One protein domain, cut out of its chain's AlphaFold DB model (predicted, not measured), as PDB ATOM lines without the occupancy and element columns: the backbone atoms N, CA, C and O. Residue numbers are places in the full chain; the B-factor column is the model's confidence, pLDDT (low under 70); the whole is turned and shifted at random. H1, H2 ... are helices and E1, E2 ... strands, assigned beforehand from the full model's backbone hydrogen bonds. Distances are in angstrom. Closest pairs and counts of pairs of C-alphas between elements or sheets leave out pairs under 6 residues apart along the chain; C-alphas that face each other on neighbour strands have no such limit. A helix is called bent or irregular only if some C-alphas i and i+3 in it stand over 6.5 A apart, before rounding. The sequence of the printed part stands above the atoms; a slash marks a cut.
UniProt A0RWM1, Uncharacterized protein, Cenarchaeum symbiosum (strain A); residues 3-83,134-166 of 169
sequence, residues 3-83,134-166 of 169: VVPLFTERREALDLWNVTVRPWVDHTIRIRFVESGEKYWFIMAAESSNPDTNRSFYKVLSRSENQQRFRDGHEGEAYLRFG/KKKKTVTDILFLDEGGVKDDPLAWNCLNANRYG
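This is residues 3 to 83 and 134 to 166 of the 169 residues of an uncharacterized protein of Cenarchaeum symbiosum (strain A) (UniProt A0RWM1). A twisted sheet of four strands has H4 and H3 over one face, while H2 only grazes it. At the edge strand E6 the chain path leads to a small two-stranded sheet of E4 and E5, and H1 lies toward the opposite end of the domain from H3. The printed part has 114 residues, with four named helices and six named strands in the order H1 E1 E2 E3 H2 E4 E5 E6 H3 H4; the class is mixed, helices and strands. The large sheet runs E3 E2 E1 E6 and is mixed, and the small one is antiparallel. The whole is compact, with a radius of gyration of the C-alphas of 13.9 A and spans of 34 by 31 by 26 A.

Look first at E1, residues 30 to 36, and E2, residues 39 to 45, an antiparallel hairpin with N 32 and O 43 2.8 A apart. E3, residues 57 to 62, forms the next hairpin with E2, N 42 to O 59 being 2.8 A; E1, E2 and E3 make a meander, each strand the antiparallel neighbour of the one before. On the other side of E1 find E6, residues 141 to 146, parallel to it at 16 degrees, with N 33 and O 143 2.9 A apart. H4, residues 154 to 165, is on this sheet at a height of 9.7 A, over E2 and E1, slantwise at 50 degrees to E1 on the local plane; the closest C-alphas of H4 and E2 are those of Ala 156 and Ile 43, 6.8 A apart. H3, residues 149 to 152, is on the same face, over E6. H3 and H4 only just touch, and only at the corner, with 3 pairs of C-alphas within 8 A, the closest being Val 150 and Trp 157 at 5.4 A; H4 does so with residues 156 to 157 alone. H2, residues 65 to 73, only grazes the sheet with residues 67 to 71. E5, residues 137 to 139, runs on into E6 at 50 degrees and is antiparallel to E4, residues 78 to 80, with N 80 and O 137 2.8 A apart. H1, residues 10 to 21, is not on the large sheet and is only just apart from E5, the closest C-alphas being 8.3 A apart. In H1, H2 and H4 every O i to N i+4 pair is within hydrogen-bond range; H3 is too short for one.

Find C-alpha 30 at (185.987, -4.018, 5.484); from there E1 runs 19.5 A. E2 spans 19.9 A, E3 16.2 A and E6 16.4 A. H1 begins at C-alpha 10, (189.969, 16.506, 16.921), and spans 15.0 A; H2 spans 12.1 A. H4 ends at C-alpha 165, (207.048, -8.140, 4.177), after 14.8 A, and is only just irregular, C-alphas 162 and 165 being 6.51 A apart.

The two C-alphas farthest apart are those of Arg 11 and Gly 148, 38.0 A. Residues 84 to 133 are not printed, and C-alphas 83 and 134 stand 9.2 A apart across this cut. The link from E2 to E3 is long, with 11 residues. Mean pLDDT of the printed part is 91.0; residues 53, 165 and 166 are under 70.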
ATOM      1  N   VAL A   3     183.706   0.813  16.508       94.94
ATOM      2  CA  VAL A   3     185.147   0.829  16.221       94.94
ATOM      3  C   VAL A   3     185.573   2.287  16.143       94.94
ATOM      4  O   VAL A   3     185.036   3.047  15.332       94.94
ATOM      5  N   VAL A   4     186.510   2.686  17.006       94.44
ATOM      6  CA  VAL A   4     186.911   4.090  17.135       94.44
ATOM      7  C   VAL A   4     188.422   4.263  17.013       94.44
ATOM      8  O   VAL A   4     189.125   4.186  18.019       94.44
ATOM      9  N   PRO A   5     188.945   4.560  15.811       93.12
ATOM     10  CA  PRO A   5     190.276   5.131  15.681       93.12
ATOM     11  C   PRO A   5     190.362   6.457  16.452       93.12
ATOM     12  O   PRO A   5     189.597   7.395  16.200       93.12
ATOM     13  N   LEU A   6     191.275   6.494  17.425       92.75
ATOM     14  CA  LEU A   6     191.525   7.644  18.288       92.75
ATOM     15  C   LEU A   6     192.731   8.437  17.784       92.75
ATOM     16  O   LEU A   6     193.789   7.868  17.510       92.75
ATOM     17  N   PHE A   7     192.550   9.749  17.708       91.88
ATOM     18  CA  PHE A   7     193.548  10.734  17.308       91.88
ATOM     19  C   PHE A   7     193.892  11.628  18.500       91.88
ATOM     20  O   PHE A   7     193.089  11.762  19.426       91.88
ATOM     21  N   THR A   8     195.061  12.260  18.475       88.56
ATOM     22  CA  THR A   8     195.429  13.256  19.493       88.56
ATOM     23  C   THR A   8     194.586  14.517  19.321       88.56
ATOM     24  O   THR A   8     194.035  15.042  20.283       88.56
ATOM     25  N   GLU A   9     194.403  14.951  18.071       90.69
ATOM     26  CA  GLU A   9     193.697  16.184  17.742       90.69
ATOM     27  C   GLU A   9     192.357  15.922  17.058       90.69
ATOM     28  O   GLU A   9     192.238  15.174  16.083       90.69
ATOM     29  N   ARG A  10     191.312  16.620  17.517       91.44
ATOM     30  CA  ARG A  10     189.969  16.506  16.921       91.44
ATOM     31  C   ARG A  10     189.938  16.980  15.470       91.44
ATOM     32  O   ARG A  10     189.166  16.444  14.674       91.44
ATOM     33  N   ARG A  11     190.743  17.989  15.136       93.00
ATOM     34  CA  ARG A  11     190.837  18.522  13.775       93.00
ATOM     35  C   ARG A  11     191.383  17.472  12.809       93.00
ATOM     36  O   ARG A  11     190.774  17.261  11.770       93.00
ATOM     37  N   GLU A  12     192.436  16.758  13.199       92.75
ATOM     38  CA  GLU A  12     193.020  15.673  12.403       92.75
ATOM     39  C   GLU A  12     191.988  14.574  12.113       92.75
ATOM     40  O   GLU A  12     191.783  14.192  10.959       92.75
ATOM     41  N   ALA A  13     191.259  14.140  13.146       93.81
ATOM     42  CA  ALA A  13     190.168  13.183  12.991       93.81
ATOM     43  C   ALA A  13     189.095  13.683  12.005       93.81
ATOM     44  O   ALA A  13     188.597  12.924  11.174       93.81
ATOM     45  N   LEU A  14     188.708  14.959  12.088       95.12
ATOM     46  CA  LEU A  14     187.676  15.529  11.223       95.12
ATOM     47  C   LEU A  14     188.137  15.650   9.766       95.12
ATOM     48  O   LEU A  14     187.369  15.319   8.859       95.12
ATOM     49  N   ASP A  15     189.364  16.113   9.550       93.94
ATOM     50  CA  ASP A  15     189.940  16.302   8.222       93.94
ATOM     51  C   ASP A  15     190.083  14.948   7.519       93.94
ATOM     52  O   ASP A  15     189.572  14.765   6.410       93.94
ATOM     53  N   LEU A  16     190.643  13.948   8.208       92.62
ATOM     54  CA  LEU A  16     190.770  12.597   7.667       92.62
ATOM     55  C   LEU A  16     189.407  11.937   7.430       92.62
ATOM     56  O   LEU A  16     189.212  11.262   6.418       92.62
ATOM     57  N   TRP A  17     188.429  12.168   8.312       94.56
ATOM     58  CA  TRP A  17     187.066  11.700   8.079       94.56
ATOM     59  C   TRP A  17     186.494  12.274   6.782       94.56
ATOM     60  O   TRP A  17     185.926  11.541   5.980       94.56
ATOM     61  N   ASN A  18     186.613  13.585   6.570       93.06
ATOM     62  CA  ASN A  18     186.008  14.246   5.417       93.06
ATOM     63  C   ASN A  18     186.667  13.849   4.095       93.06
ATOM     64  O   ASN A  18     185.954  13.713   3.103       93.06
ATOM     65  N   VAL A  19     187.990  13.674   4.094       91.19
ATOM     66  CA  VAL A  19     188.764  13.365   2.884       91.19
ATOM     67  C   VAL A  19     188.734  11.876   2.552       91.19
ATOM     68  O   VAL A  19     188.683  11.531   1.380       91.19
ATOM     69  N   THR A  20     188.753  10.994   3.553       90.56
ATOM     70  CA  THR A  20     188.938   9.551   3.334       90.56
ATOM     71  C   THR A  20     187.693   8.737   3.643       90.56
ATOM     72  O   THR A  20     187.240   7.989   2.792       90.56
ATOM     73  N   VAL A  21     187.112   8.866   4.838       93.31
ATOM     74  CA  VAL A  21     186.049   7.939   5.279       93.31
ATOM     75  C   VAL A  21     184.667   8.342   4.768       93.31
ATOM     76  O   VAL A  21     183.824   7.498   4.479       93.31
ATOM     77  N   ARG A  22     184.394   9.643   4.648       93.19
ATOM     78  CA  ARG A  22     183.103  10.150   4.168       93.19
ATOM     79  C   ARG A  22     182.777   9.675   2.738       93.19
ATOM     80  O   ARG A  22     181.617   9.308   2.549       93.19
ATOM     81  N   PRO A  23     183.721   9.668   1.774       93.12
ATOM     82  CA  PRO A  23     183.490   9.147   0.422       93.12
ATOM     83  C   PRO A  23     183.341   7.623   0.327       93.12
ATOM     84  O   PRO A  23     182.958   7.122  -0.727       93.12
ATOM     85  N   TRP A  24     183.655   6.873   1.387       93.56
ATOM     86  CA  TRP A  24     183.489   5.422   1.375       93.56
ATOM     87  C   TRP A  24     182.024   5.017   1.374       93.56
ATOM     88  O   TRP A  24     181.181   5.656   2.013       93.56
ATOM     89  N   VAL A  25     181.737   3.908   0.706       91.62
ATOM     90  CA  VAL A  25     180.406   3.309   0.679       91.62
ATOM     91  C   VAL A  25     180.289   2.294   1.817       91.62
ATOM     92  O   VAL A  25     181.106   1.394   1.920       91.62
ATOM     93  N   ASP A  26     179.284   2.429   2.687       93.94
ATOM     94  CA  ASP A  26     179.188   1.661   3.944       93.94
ATOM     95  C   ASP A  26     179.325   0.137   3.748       93.94
ATOM     96  O   ASP A  26     180.108  -0.502   4.444       93.94
ATOM     97  N   HIS A  27     178.646  -0.435   2.747       92.88
ATOM     98  CA  HIS A  27     178.671  -1.880   2.475       92.88
ATOM     99  C   HIS A  27     179.990  -2.394   1.877       92.88
ATOM    100  O   HIS A  27     180.161  -3.601   1.733       92.88
ATOM    101  N   THR A  28     180.911  -1.503   1.505       93.44
ATOM    102  CA  THR A  28     182.235  -1.876   0.992       93.44
ATOM    103  C   THR A  28     183.324  -1.708   2.044       93.44
ATOM    104  O   THR A  28     184.459  -2.116   1.803       93.44
ATOM    105  N   ILE A  29     183.000  -1.135   3.212       95.62
ATOM    106  CA  ILE A  29     183.944  -1.008   4.320       95.62
ATOM    107  C   ILE A  29     184.215  -2.394   4.892       95.62
ATOM    108  O   ILE A  29     183.303  -3.088   5.335       95.62
ATOM    109  N   ARG A  30     185.494  -2.760   4.929       96.25
ATOM    110  CA  ARG A  30     185.987  -4.018   5.484       96.25
ATOM    111  C   ARG A  30     186.948  -3.731   6.619       96.25
ATOM    112  O   ARG A  30     187.847  -2.898   6.478       96.25
ATOM    113  N   ILE A  31     186.774  -4.437   7.730       97.00
ATOM    114  CA  ILE A  31     187.674  -4.387   8.883       97.00
ATOM    115  C   ILE A  31     188.233  -5.784   9.137       97.00
ATOM    116  O   ILE A  31     187.488  -6.766   9.183       97.00
ATOM    117  N   ARG A  32     189.553  -5.876   9.315       96.38
ATOM    118  CA  ARG A  32     190.249  -7.106   9.701       96.38
ATOM    119  C   ARG A  32     191.058  -6.876  10.966       96.38
ATOM    120  O   ARG A  32     191.782  -5.885  11.083       96.38
ATOM    121  N   PHE A  33     190.946  -7.824  11.883       95.94
ATOM    122  CA  PHE A  33     191.796  -7.960  13.054       95.94
ATOM    123  C   PHE A  33     192.627  -9.222  12.860       95.94
ATOM    124  O   PHE A  33     192.117 -10.323  13.034       95.94
ATOM    125  N   VAL A  34     193.885  -9.075  12.457       95.62
ATOM    126  CA  VAL A  34     194.783 -10.229  12.315       95.62
ATOM    127  C   VAL A  34     195.505 -10.422  13.645       95.62
ATOM    128  O   VAL A  34     196.298  -9.568  14.024       95.62
ATOM    129  N   GLU A  35     195.207 -11.481  14.388       93.75
ATOM    130  CA  GLU A  35     195.760 -11.754  15.718       93.75
ATOM    131  C   GLU A  35     197.079 -12.544  15.625       93.75
ATOM    132  O   GLU A  35     197.195 -13.506  14.867       93.75
ATOM    133  N   SER A  36     198.087 -12.142  16.410       90.62
ATOM    134  CA  SER A  36     199.376 -12.840  16.520       90.62
ATOM    135  C   SER A  36     200.001 -12.611  17.895       90.62
ATOM    136  O   SER A  36     200.503 -11.528  18.216       90.62
ATOM    137  N   GLY A  37     199.930 -13.649  18.733       89.44
ATOM    138  CA  GLY A  37     200.379 -13.606  20.124       89.44
ATOM    139  C   GLY A  37     199.704 -12.480  20.914       89.44
ATOM    140  O   GLY A  37     198.479 -12.397  20.981       89.44
ATOM    141  N   GLU A  38     200.519 -11.585  21.473       92.25
ATOM    142  CA  GLU A  38     200.084 -10.445  22.299       92.25
ATOM    143  C   GLU A  38     199.664  -9.204  21.491       92.25
ATOM    144  O   GLU A  38     199.324  -8.157  22.051       92.25
ATOM    145  N   LYS A  39     199.710  -9.282  20.157       94.81
ATOM    146  CA  LYS A  39     199.406  -8.162  19.262       94.81
ATOM    147  C   LYS A  39     198.384  -8.558  18.208       94.81
ATOM    148  O   LYS A  39     198.080  -9.728  17.995       94.81
ATOM    149  N   TYR A  40     197.860  -7.549  17.533       94.25
ATOM    150  CA  TYR A  40     197.064  -7.720  16.334       94.25
ATOM    151  C   TYR A  40     197.317  -6.587  15.340       94.25
ATOM    152  O   TYR A  40     197.698  -5.471  15.711       94.25
ATOM    153  N   TRP A  41     197.082  -6.868  14.063       94.69
ATOM    154  CA  TRP A  41     196.997  -5.854  13.024       94.69
ATOM    155  C   TRP A  41     195.551  -5.433  12.847       94.69
ATOM    156  O   TRP A  41     194.682  -6.253  12.562       94.69
ATOM    157  N   PHE A  42     195.311  -4.137  12.995       95.50
ATOM    158  CA  PHE A  42     194.079  -3.502  12.573       95.50
ATOM    159  C   PHE A  42     194.224  -3.055  11.123       95.50
ATOM    160  O   PHE A  42     195.107  -2.249  10.809       95.50
ATOM    161  N   ILE A  43     193.352  -3.567  10.262       95.44
ATOM    162  CA  ILE A  43     193.296  -3.228   8.843       95.44
ATOM    163  C   ILE A  43     191.884  -2.754   8.528       95.44
ATOM    164  O   ILE A  43     190.910  -3.409   8.898       95.44
ATOM    165  N   MET A  44     191.768  -1.620   7.846       95.38
ATOM    166  CA  MET A  44     190.477  -1.093   7.414       95.38
ATOM    167  C   MET A  44     190.600  -0.413   6.057       95.38
ATOM    168  O   MET A  44     191.441   0.467   5.871       95.38
ATOM    169  N   ALA A  45     189.740  -0.795   5.123       93.81
ATOM    170  CA  ALA A  45     189.679  -0.219   3.785       93.81
ATOM    171  C   ALA A  45     188.247  -0.279   3.252       93.81
ATOM    172  O   ALA A  45     187.411  -0.999   3.797       93.81
ATOM    173  N   ALA A  46     187.970   0.468   2.190       92.62
ATOM    174  CA  ALA A  46     186.688   0.432   1.503       92.62
ATOM    175  C   ALA A  46     186.839   0.872   0.048       92.62
ATOM    176  O   ALA A  46     187.865   1.438  -0.337       92.62
ATOM    177  N   GLU A  47     185.782   0.677  -0.736       86.31
ATOM    178  CA  GLU A  47     185.644   1.353  -2.022       86.31
ATOM    179  C   GLU A  47     185.219   2.810  -1.797       86.31
ATOM    180  O   GLU A  47     184.321   3.106  -0.999       86.31
ATOM    181  N   SER A  48     185.873   3.727  -2.509       84.50
ATOM    182  CA  SER A  48     185.623   5.164  -2.433       84.50
ATOM    183  C   SER A  48     184.929   5.663  -3.691       84.50
ATOM    184  O   SER A  48     185.345   5.340  -4.803       84.50
ATOM    185  N   SER A  49     183.953   6.558  -3.528       81.38
ATOM    186  CA  SER A  49     183.413   7.342  -4.646       81.38
ATOM    187  C   SER A  49     184.404   8.390  -5.181       81.38
ATOM    188  O   SER A  49     184.094   9.095  -6.136       81.38
ATOM    189  N   ASN A  50     185.568   8.541  -4.542       81.56
ATOM    190  CA  ASN A  50     186.671   9.391  -4.978       81.56
ATOM    191  C   ASN A  50     187.987   8.580  -4.966       81.56
ATOM    192  O   ASN A  50     188.658   8.532  -3.924       81.56
ATOM    193  N   PRO A  51     188.352   7.927  -6.086       73.50
ATOM    194  CA  PRO A  51     189.493   7.011  -6.155       73.50
ATOM    195  C   PRO A  51     190.835   7.654  -5.787       73.50
ATOM    196  O   PRO A  51     191.672   6.992  -5.175       73.50
ATOM    197  N   ASP A  52     191.010   8.953  -6.054       73.50
ATOM    198  CA  ASP A  52     192.235   9.710  -5.736       73.50
ATOM    199  C   ASP A  52     192.494   9.817  -4.221       73.50
ATOM    200  O   ASP A  52     193.582  10.182  -3.773       73.50
ATOM    201  N   THR A  53     191.489   9.482  -3.407       67.44
ATOM    202  CA  THR A  53     191.555   9.490  -1.938       67.44
ATOM    203  C   THR A  53     191.525   8.092  -1.324       67.44
ATOM    204  O   THR A  53     191.373   7.967  -0.105       67.44
ATOM    205  N   ASN A  54     191.695   7.040  -2.138       70.50
ATOM    206  CA  ASN A  54     191.774   5.663  -1.660       70.50
ATOM    207  C   ASN A  54     192.942   5.512  -0.682       70.50
ATOM    208  O   ASN A  54     194.113   5.496  -1.054       70.50
ATOM    209  N   ARG A  55     192.602   5.402   0.600       81.06
ATOM    210  CA  ARG A  55     193.540   5.103   1.676       81.06
ATOM    211  C   ARG A  55     193.042   3.881   2.421       81.06
ATOM    212  O   ARG A  55     191.844   3.704   2.593       81.06
ATOM    213  N   SER A  56     193.966   3.069   2.899       85.31
ATOM    214  CA  SER A  56     193.700   2.023   3.880       85.31
ATOM    215  C   SER A  56     194.328   2.417   5.209       85.31
ATOM    216  O   SER A  56     195.389   3.040   5.243       85.31
ATOM    217  N   PHE A  57     193.710   2.012   6.307       89.44
ATOM    218  CA  PHE A  57     194.287   2.124   7.637       89.44
ATOM    219  C   PHE A  57     194.979   0.818   7.985       89.44
ATOM    220  O   PHE A  57     194.420  -0.259   7.787       89.44
ATOM    221  N   TYR A  58     196.187   0.937   8.523       91.25
ATOM    222  CA  TYR A  58     196.996  -0.178   8.983       91.25
ATOM    223  C   TYR A  58     197.687   0.224  10.282       91.25
ATOM    224  O   TYR A  58     198.385   1.241  10.326       91.25
ATOM    225  N   LYS A  59     197.494  -0.552  11.349       92.12
ATOM    226  CA  LYS A  59     198.165  -0.307  12.630       92.12
ATOM    227  C   LYS A  59     198.412  -1.608  13.380       92.12
ATOM    228  O   LYS A  59     197.537  -2.461  13.436       92.12
ATOM    229  N   VAL A  60     199.586  -1.725  13.993       92.94
ATOM    230  CA  VAL A  60     199.890  -2.801  14.946       92.94
ATOM    231  C   VAL A  60     199.493  -2.331  16.338       92.94
ATOM    232  O   VAL A  60     199.900  -1.247  16.761       92.94
ATOM    233  N   LEU A  61     198.692  -3.123  17.039       93.12
ATOM    234  CA  LEU A  61     198.152  -2.803  18.357       93.12
ATOM    235  C   LEU A  61     198.370  -3.981  19.307       93.12
ATOM    236  O   LEU A  61     198.361  -5.134  18.884       93.12
ATOM    237  N   SER A  62     198.574  -3.699  20.592       94.25
ATOM    238  CA  SER A  62     198.565  -4.736  21.627       94.25
ATOM    239  C   SER A  62     197.135  -5.184  21.899       94.25
ATOM    240  O   SER A  62     196.203  -4.374  21.816       94.25
ATOM    241  N   ARG A  63     196.952  -6.456  22.257       92.12
ATOM    242  CA  ARG A  63     195.652  -6.944  22.727       92.12
ATOM    243  C   ARG A  63     195.231  -6.176  23.977       92.12
ATOM    244  O   ARG A  63     196.052  -5.699  24.757       92.12
ATOM    245  N   SER A  64     193.926  -5.992  24.117       89.94
ATOM    246  CA  SER A  64     193.335  -5.271  25.239       89.94
ATOM    247  C   SER A  64     191.958  -5.833  25.528       89.94
ATOM    248  O   SER A  64     191.295  -6.355  24.630       89.94
ATOM    249  N   GLU A  65     191.495  -5.647  26.758       90.81
ATOM    250  CA  GLU A  65     190.151  -6.050  27.164       90.81
ATOM    251  C   GLU A  65     189.066  -5.427  26.263       90.81
ATOM    252  O   GLU A  65     188.093  -6.084  25.906       90.81
ATOM    253  N   ASN A  66     189.267  -4.188  25.802       89.81
ATOM    254  CA  ASN A  66     188.351  -3.521  24.873       89.81
ATOM    255  C   ASN A  66     188.254  -4.235  23.516       89.81
ATOM    256  O   ASN A  66     187.162  -4.345  22.963       89.81
ATOM    257  N   GLN A  67     189.380  -4.716  22.976       91.62
ATOM    258  CA  GLN A  67     189.382  -5.475  21.720       91.62
ATOM    259  C   GLN A  67     188.707  -6.836  21.898       91.62
ATOM    260  O   GLN A  67     187.938  -7.235  21.028       91.62
ATOM    261  N   GLN A  68     188.931  -7.505  23.030       91.94
ATOM    262  CA  GLN A  68     188.306  -8.793  23.324       91.94
ATOM    263  C   GLN A  68     186.788  -8.662  23.485       91.94
ATOM    264  O   GLN A  68     186.035  -9.350  22.805       91.94
ATOM    265  N   ARG A  69     186.324  -7.684  24.275       93.06
ATOM    266  CA  ARG A  69     184.892  -7.355  24.384       93.06
ATOM    267  C   ARG A  69     184.278  -7.038  23.022       93.06
ATOM    268  O   ARG A  69     183.148  -7.430  22.750       93.06
ATOM    269  N   PHE A  70     185.019  -6.332  22.161       94.62
ATOM    270  CA  PHE A  70     184.555  -6.045  20.809       94.62
ATOM    271  C   PHE A  70     184.417  -7.319  19.962       94.62
ATOM    272  O   PHE A  70     183.394  -7.497  19.307       94.62
ATOM    273  N   ARG A  71     185.414  -8.210  19.995       93.44
ATOM    274  CA  ARG A  71     185.392  -9.504  19.299       93.44
ATOM    275  C   ARG A  71     184.186 -10.349  19.694       93.44
ATOM    276  O   ARG A  71     183.508 -10.875  18.822       93.44
ATOM    277  N   ASP A  72     183.906 -10.432  20.987       93.69
ATOM    278  CA  ASP A  72     182.887 -11.350  21.492       93.69
ATOM    279  C   ASP A  72     181.458 -10.801  21.323       93.69
ATOM    280  O   ASP A  72     180.509 -11.574  21.245       93.69
ATOM    281  N   GLY A  73     181.286  -9.475  21.240       92.44
ATOM    282  CA  GLY A  73     179.958  -8.849  21.261       92.44
ATOM    283  C   GLY A  73     179.503  -8.152  19.978       92.44
ATOM    284  O   GLY A  73     178.483  -7.465  20.017       92.44
ATOM    285  N   HIS A  74     180.281  -8.150  18.882       91.00
ATOM    286  CA  HIS A  74     179.957  -7.270  17.740       91.00
ATOM    287  C   HIS A  74     178.795  -7.776  16.889       91.00
ATOM    288  O   HIS A  74     178.265  -6.991  16.113       91.00
ATOM    289  N   GLU A  75     178.406  -9.047  17.018       91.19
ATOM    290  CA  GLU A  75     177.211  -9.623  16.375       91.19
ATOM    291  C   GLU A  75     177.125  -9.348  14.858       91.19
ATOM    292  O   GLU A  75     176.051  -9.205  14.285       91.19
ATOM    293  N   GLY A  76     178.277  -9.245  14.191       92.25
ATOM    294  CA  GLY A  76     178.360  -8.943  12.759       92.25
ATOM    295  C   GLY A  76     178.168  -7.470  12.363       92.25
ATOM    296  O   GLY A  76     178.251  -7.178  11.178       92.25
ATOM    297  N   GLU A  77     177.975  -6.527  13.295       95.44
ATOM    298  CA  GLU A  77     177.833  -5.095  12.973       95.44
ATOM    299  C   GLU A  77     178.561  -4.157  13.958       95.44
ATOM    300  O   GLU A  77     178.497  -4.260  15.191       95.44
ATOM    301  N   ALA A  78     179.212  -3.128  13.412       96.94
ATOM    302  CA  ALA A  78     179.720  -2.020  14.205       96.94
ATOM    303  C   ALA A  78     179.534  -0.653  13.543       96.94
ATOM    304  O   ALA A  78     179.531  -0.501  12.324       96.94
ATOM    305  N   TYR A  79     179.469   0.382  14.380       96.75
ATOM    306  CA  TYR A  79     179.609   1.759  13.935       96.75
ATOM    307  C   TYR A  79     181.080   2.161  13.909       96.75
ATOM    308  O   TYR A  79     181.728   2.253  14.953       96.75
ATOM    309  N   LEU A  80     181.588   2.475  12.724       96.88
ATOM    310  CA  LEU A  80     182.864   3.156  12.564       96.88
ATOM    311  C   LEU A  80     182.680   4.646  12.867       96.88
ATOM    312  O   LEU A  80     181.860   5.328  12.246       96.88
ATOM    313  N   ARG A  81     183.468   5.162  13.811       96.00
ATOM    314  CA  ARG A  81     183.550   6.591  14.150       96.00
ATOM    315  C   ARG A  81     184.998   6.970  14.361       96.00
ATOM    316  O   ARG A  81     185.775   6.140  14.801       96.00
ATOM    317  N   PHE A  82     185.362   8.225  14.138       96.06
ATOM    318  CA  PHE A  82     186.635   8.737  14.653       96.06
ATOM    319  C   PHE A  82     186.410   9.476  15.965       96.06
ATOM    320  O   PHE A  82     185.312   9.976  16.228       96.06
ATOM    321  N   GLY A  83     187.444   9.548  16.794       94.81
ATOM    322  CA  GLY A  83     187.411  10.291  18.046       94.81
ATOM    323  C   GLY A  83     188.752  10.930  18.358       94.81
ATOM    324  O   GLY A  83     189.779  10.526  17.824       94.81
ATOM    325  N   LYS A 134     180.335  13.009  15.738       93.75
ATOM    326  CA  LYS A 134     178.912  12.655  15.583       93.75
ATOM    327  C   LYS A 134     178.654  11.836  14.310       93.75
ATOM    328  O   LYS A 134     177.647  11.145  14.219       93.75
ATOM    329  N   LYS A 135     179.558  11.938  13.327       94.56
ATOM    330  CA  LYS A 135     179.502  11.209  12.057       94.56
ATOM    331  C   LYS A 135     179.876   9.745  12.293       94.56
ATOM    332  O   LYS A 135     180.786   9.460  13.069       94.56
ATOM    333  N   LYS A 136     179.168   8.844  11.617       96.69
ATOM    334  CA  LYS A 136     179.388   7.401  11.697       96.69
ATOM    335  C   LYS A 136     179.173   6.745  10.337       96.69
ATOM    336  O   LYS A 136     178.484   7.314   9.492       96.69
ATOM    337  N   LYS A 137     179.759   5.566  10.175       97.12
ATOM    338  CA  LYS A 137     179.521   4.618   9.086       97.12
ATOM    339  C   LYS A 137     179.114   3.282   9.698       97.12
ATOM    340  O   LYS A 137     179.575   2.973  10.799       97.12
ATOM    341  N   THR A 138     178.253   2.528   9.032       97.19
ATOM    342  CA  THR A 138     177.924   1.161   9.452       97.19
ATOM    343  C   THR A 138     178.852   0.190   8.736       97.19
ATOM    344  O   THR A 138     179.084   0.328   7.540       97.19
ATOM    345  N   VAL A 139     179.406  -0.766   9.479       97.31
ATOM    346  CA  VAL A 139     180.309  -1.792   8.957       97.31
ATOM    347  C   VAL A 139     179.772  -3.153   9.358       97.31
ATOM    348  O   VAL A 139     179.561  -3.398  10.546       97.31
ATOM    349  N   THR A 140     179.584  -4.023   8.373       96.75
ATOM    350  CA  THR A 140     179.109  -5.399   8.570       96.75
ATOM    351  C   THR A 140     180.145  -6.452   8.177       96.75
ATOM    352  O   THR A 140     180.085  -7.585   8.643       96.75
ATOM    353  N   ASP A 141     181.145  -6.086   7.370       96.69
ATOM    354  CA  ASP A 141     182.246  -6.976   7.000       96.69
ATOM    355  C   ASP A 141     183.418  -6.822   7.988       96.69
ATOM    356  O   ASP A 141     184.348  -6.030   7.792       96.69
ATOM    357  N   ILE A 142     183.344  -7.569   9.091       97.12
ATOM    358  CA  ILE A 142     184.323  -7.569  10.185       97.12
ATOM    359  C   ILE A 142     184.810  -9.001  10.396       97.12
ATOM    360  O   ILE A 142     184.008  -9.874  10.719       97.12
ATOM    361  N   LEU A 143     186.118  -9.239  10.265       96.06
ATOM    362  CA  LEU A 143     186.713 -10.561  10.493       96.06
ATOM    363  C   LEU A 143     187.889 -10.501  11.464       96.06
ATOM    364  O   LEU A 143     188.681  -9.554  11.461       96.06
ATOM    365  N   PHE A 144     188.017 -11.567  12.247       95.19
ATOM    366  CA  PHE A 144     189.180 -11.865  13.073       95.19
ATOM    367  C   PHE A 144     189.907 -13.039  12.430       95.19
ATOM    368  O   PHE A 144     189.320 -14.104  12.253       95.19
ATOM    369  N   LEU A 145     191.156 -12.819  12.043       95.38
ATOM    370  CA  LEU A 145     191.987 -13.790  11.341       95.38
ATOM    371  C   LEU A 145     193.183 -14.142  12.224       95.38
ATOM    372  O   LEU A 145     193.676 -13.287  12.956       95.38
ATOM    373  N   ASP A 146     193.681 -15.365  12.126       93.12
ATOM    374  CA  ASP A 146     195.045 -15.680  12.554       93.12
ATOM    375  C   ASP A 146     196.033 -15.416  11.401       93.12
ATOM    376  O   ASP A 146     195.635 -15.044  10.294       93.12
ATOM    377  N   GLU A 147     197.338 -15.592  11.638       85.62
ATOM    378  CA  GLU A 147     198.345 -15.403  10.583       85.62
ATOM    379  C   GLU A 147     198.180 -16.376   9.398       85.62
ATOM    380  O   GLU A 147     198.590 -16.051   8.281       85.62
ATOM    381  N   GLY A 148     197.581 -17.552   9.613       87.00
ATOM    382  CA  GLY A 148     197.341 -18.543   8.564       87.00
ATOM    383  C   GLY A 148     196.242 -18.105   7.597       87.00
ATOM    384  O   GLY A 148     196.439 -18.158   6.383       87.00
ATOM    385  N   GLY A 149     195.133 -17.592   8.134       88.31
ATOM    386  CA  GLY A 149     193.964 -17.137   7.377       88.31
ATOM    387  C   GLY A 149     194.175 -15.842   6.588       88.31
ATOM    388  O   GLY A 149     193.338 -15.478   5.769       88.31
ATOM    389  N   VAL A 150     195.303 -15.147   6.783       90.75
ATOM    390  CA  VAL A 150     195.639 -13.931   6.022       90.75
ATOM    391  C   VAL A 150     195.694 -14.200   4.519       90.75
ATOM    392  O   VAL A 150     195.251 -13.359   3.745       90.75
ATOM    393  N   LYS A 151     196.259 -15.336   4.094       88.69
ATOM    394  CA  LYS A 151     196.487 -15.638   2.667       88.69
ATOM    395  C   LYS A 151     195.192 -15.739   1.865       88.69
ATOM    396  O   LYS A 151     195.202 -15.451   0.671       88.69
ATOM    397  N   ASP A 152     194.106 -16.104   2.535       92.69
ATOM    398  CA  ASP A 152     192.786 -16.276   1.936       92.69
ATOM    399  C   ASP A 152     191.949 -14.984   1.970       92.69
ATOM    400  O   ASP A 152     190.895 -14.917   1.340       92.69
ATOM    401  N   ASP A 153     192.422 -13.931   2.654       94.25
ATOM    402  CA  ASP A 153     191.808 -12.600   2.659       94.25
ATOM    403  C   ASP A 153     192.683 -11.605   1.867       94.25
ATOM    404  O   ASP A 153     193.705 -11.122   2.366       94.25
ATOM    405  N   PRO A 154     192.295 -11.243   0.625       91.56
ATOM    406  CA  PRO A 154     193.109 -10.383  -0.235       91.56
ATOM    407  C   PRO A 154     193.439  -9.020   0.380       91.56
ATOM    408  O   PRO A 154     194.503  -8.464   0.108       91.56
ATOM    409  N   LEU A 155     192.546  -8.465   1.208       91.75
ATOM    410  CA  LEU A 155     192.784  -7.188   1.876       91.75
ATOM    411  C   LEU A 155     193.903  -7.324   2.915       91.75
ATOM    412  O   LEU A 155     194.874  -6.566   2.878       91.75
ATOM    413  N   ALA A 156     193.786  -8.296   3.820       91.88
ATOM    414  CA  ALA A 156     194.774  -8.558   4.854       91.88
ATOM    415  C   ALA A 156     196.131  -8.925   4.247       91.88
ATOM    416  O   ALA A 156     197.148  -8.349   4.642       91.88
ATOM    417  N   TRP A 157     196.142  -9.811   3.246       91.31
ATOM    418  CA  TRP A 157     197.351 -10.221   2.532       91.31
ATOM    419  C   TRP A 157     198.067  -9.040   1.879       91.31
ATOM    420  O   TRP A 157     199.253  -8.817   2.133       91.31
ATOM    421  N   ASN A 158     197.351  -8.231   1.091       89.38
ATOM    422  CA  ASN A 158     197.947  -7.089   0.397       89.38
ATOM    423  C   ASN A 158     198.480  -6.039   1.381       89.38
ATOM    424  O   ASN A 158     199.591  -5.534   1.204       89.38
ATOM    425  N   CYS A 159     197.734  -5.737   2.448       88.62
ATOM    426  CA  CYS A 159     198.168  -4.773   3.456       88.62
ATOM    427  C   CYS A 159     199.398  -5.254   4.238       88.62
ATOM    428  O   CYS A 159     200.324  -4.462   4.447       88.62
ATOM    429  N   LEU A 160     199.440  -6.525   4.654       86.81
ATOM    430  CA  LEU A 160     200.601  -7.082   5.354       86.81
ATOM    431  C   LEU A 160     201.817  -7.185   4.433       86.81
ATOM    432  O   LEU A 160     202.914  -6.816   4.850       86.81
ATOM    433  N   ASN A 161     201.644  -7.579   3.174       86.06
ATOM    434  CA  ASN A 161     202.742  -7.579   2.210       86.06
ATOM    435  C   ASN A 161     203.320  -6.183   1.998       86.06
ATOM    436  O   ASN A 161     204.528  -6.013   2.117       86.06
ATOM    437  N   ALA A 162     202.485  -5.168   1.780       85.19
ATOM    438  CA  ALA A 162     202.967  -3.808   1.548       85.19
ATOM    439  C   ALA A 162     203.681  -3.186   2.768       85.19
ATOM    440  O   ALA A 162     204.572  -2.356   2.598       85.19
ATOM    441  N   ASN A 163     203.307  -3.559   4.000       82.00
ATOM    442  CA  ASN A 163     203.796  -2.884   5.212       82.00
ATOM    443  C   ASN A 163     204.786  -3.696   6.059       82.00
ATOM    444  O   ASN A 163     205.635  -3.094   6.722       82.00
ATOM    445  N   ARG A 164     204.659  -5.028   6.084       75.38
ATOM    446  CA  ARG A 164     205.467  -5.947   6.906       75.38
ATOM    447  C   ARG A 164     206.531  -6.654   6.071       75.38
ATOM    448  O   ARG A 164     207.693  -6.620   6.453       75.38
ATOM    449  N   TYR A 165     206.147  -7.270   4.952       65.62
ATOM    450  CA  TYR A 165     207.048  -8.140   4.177       65.62
ATOM    451  C   TYR A 165     207.783  -7.419   3.034       65.62
ATOM    452  O   TYR A 165     208.883  -7.807   2.665       65.62
ATOM    453  N   GLY A 166     207.226  -6.333   2.499       56.75
ATOM    454  CA  GLY A 166     207.813  -5.546   1.408       56.75
ATOM    455  C   GLY A 166     208.889  -4.546   1.839       56.75
ATOM    456  O   GLY A 166     209.401  -3.817   1.000       56.75
TER     457      GLY A 166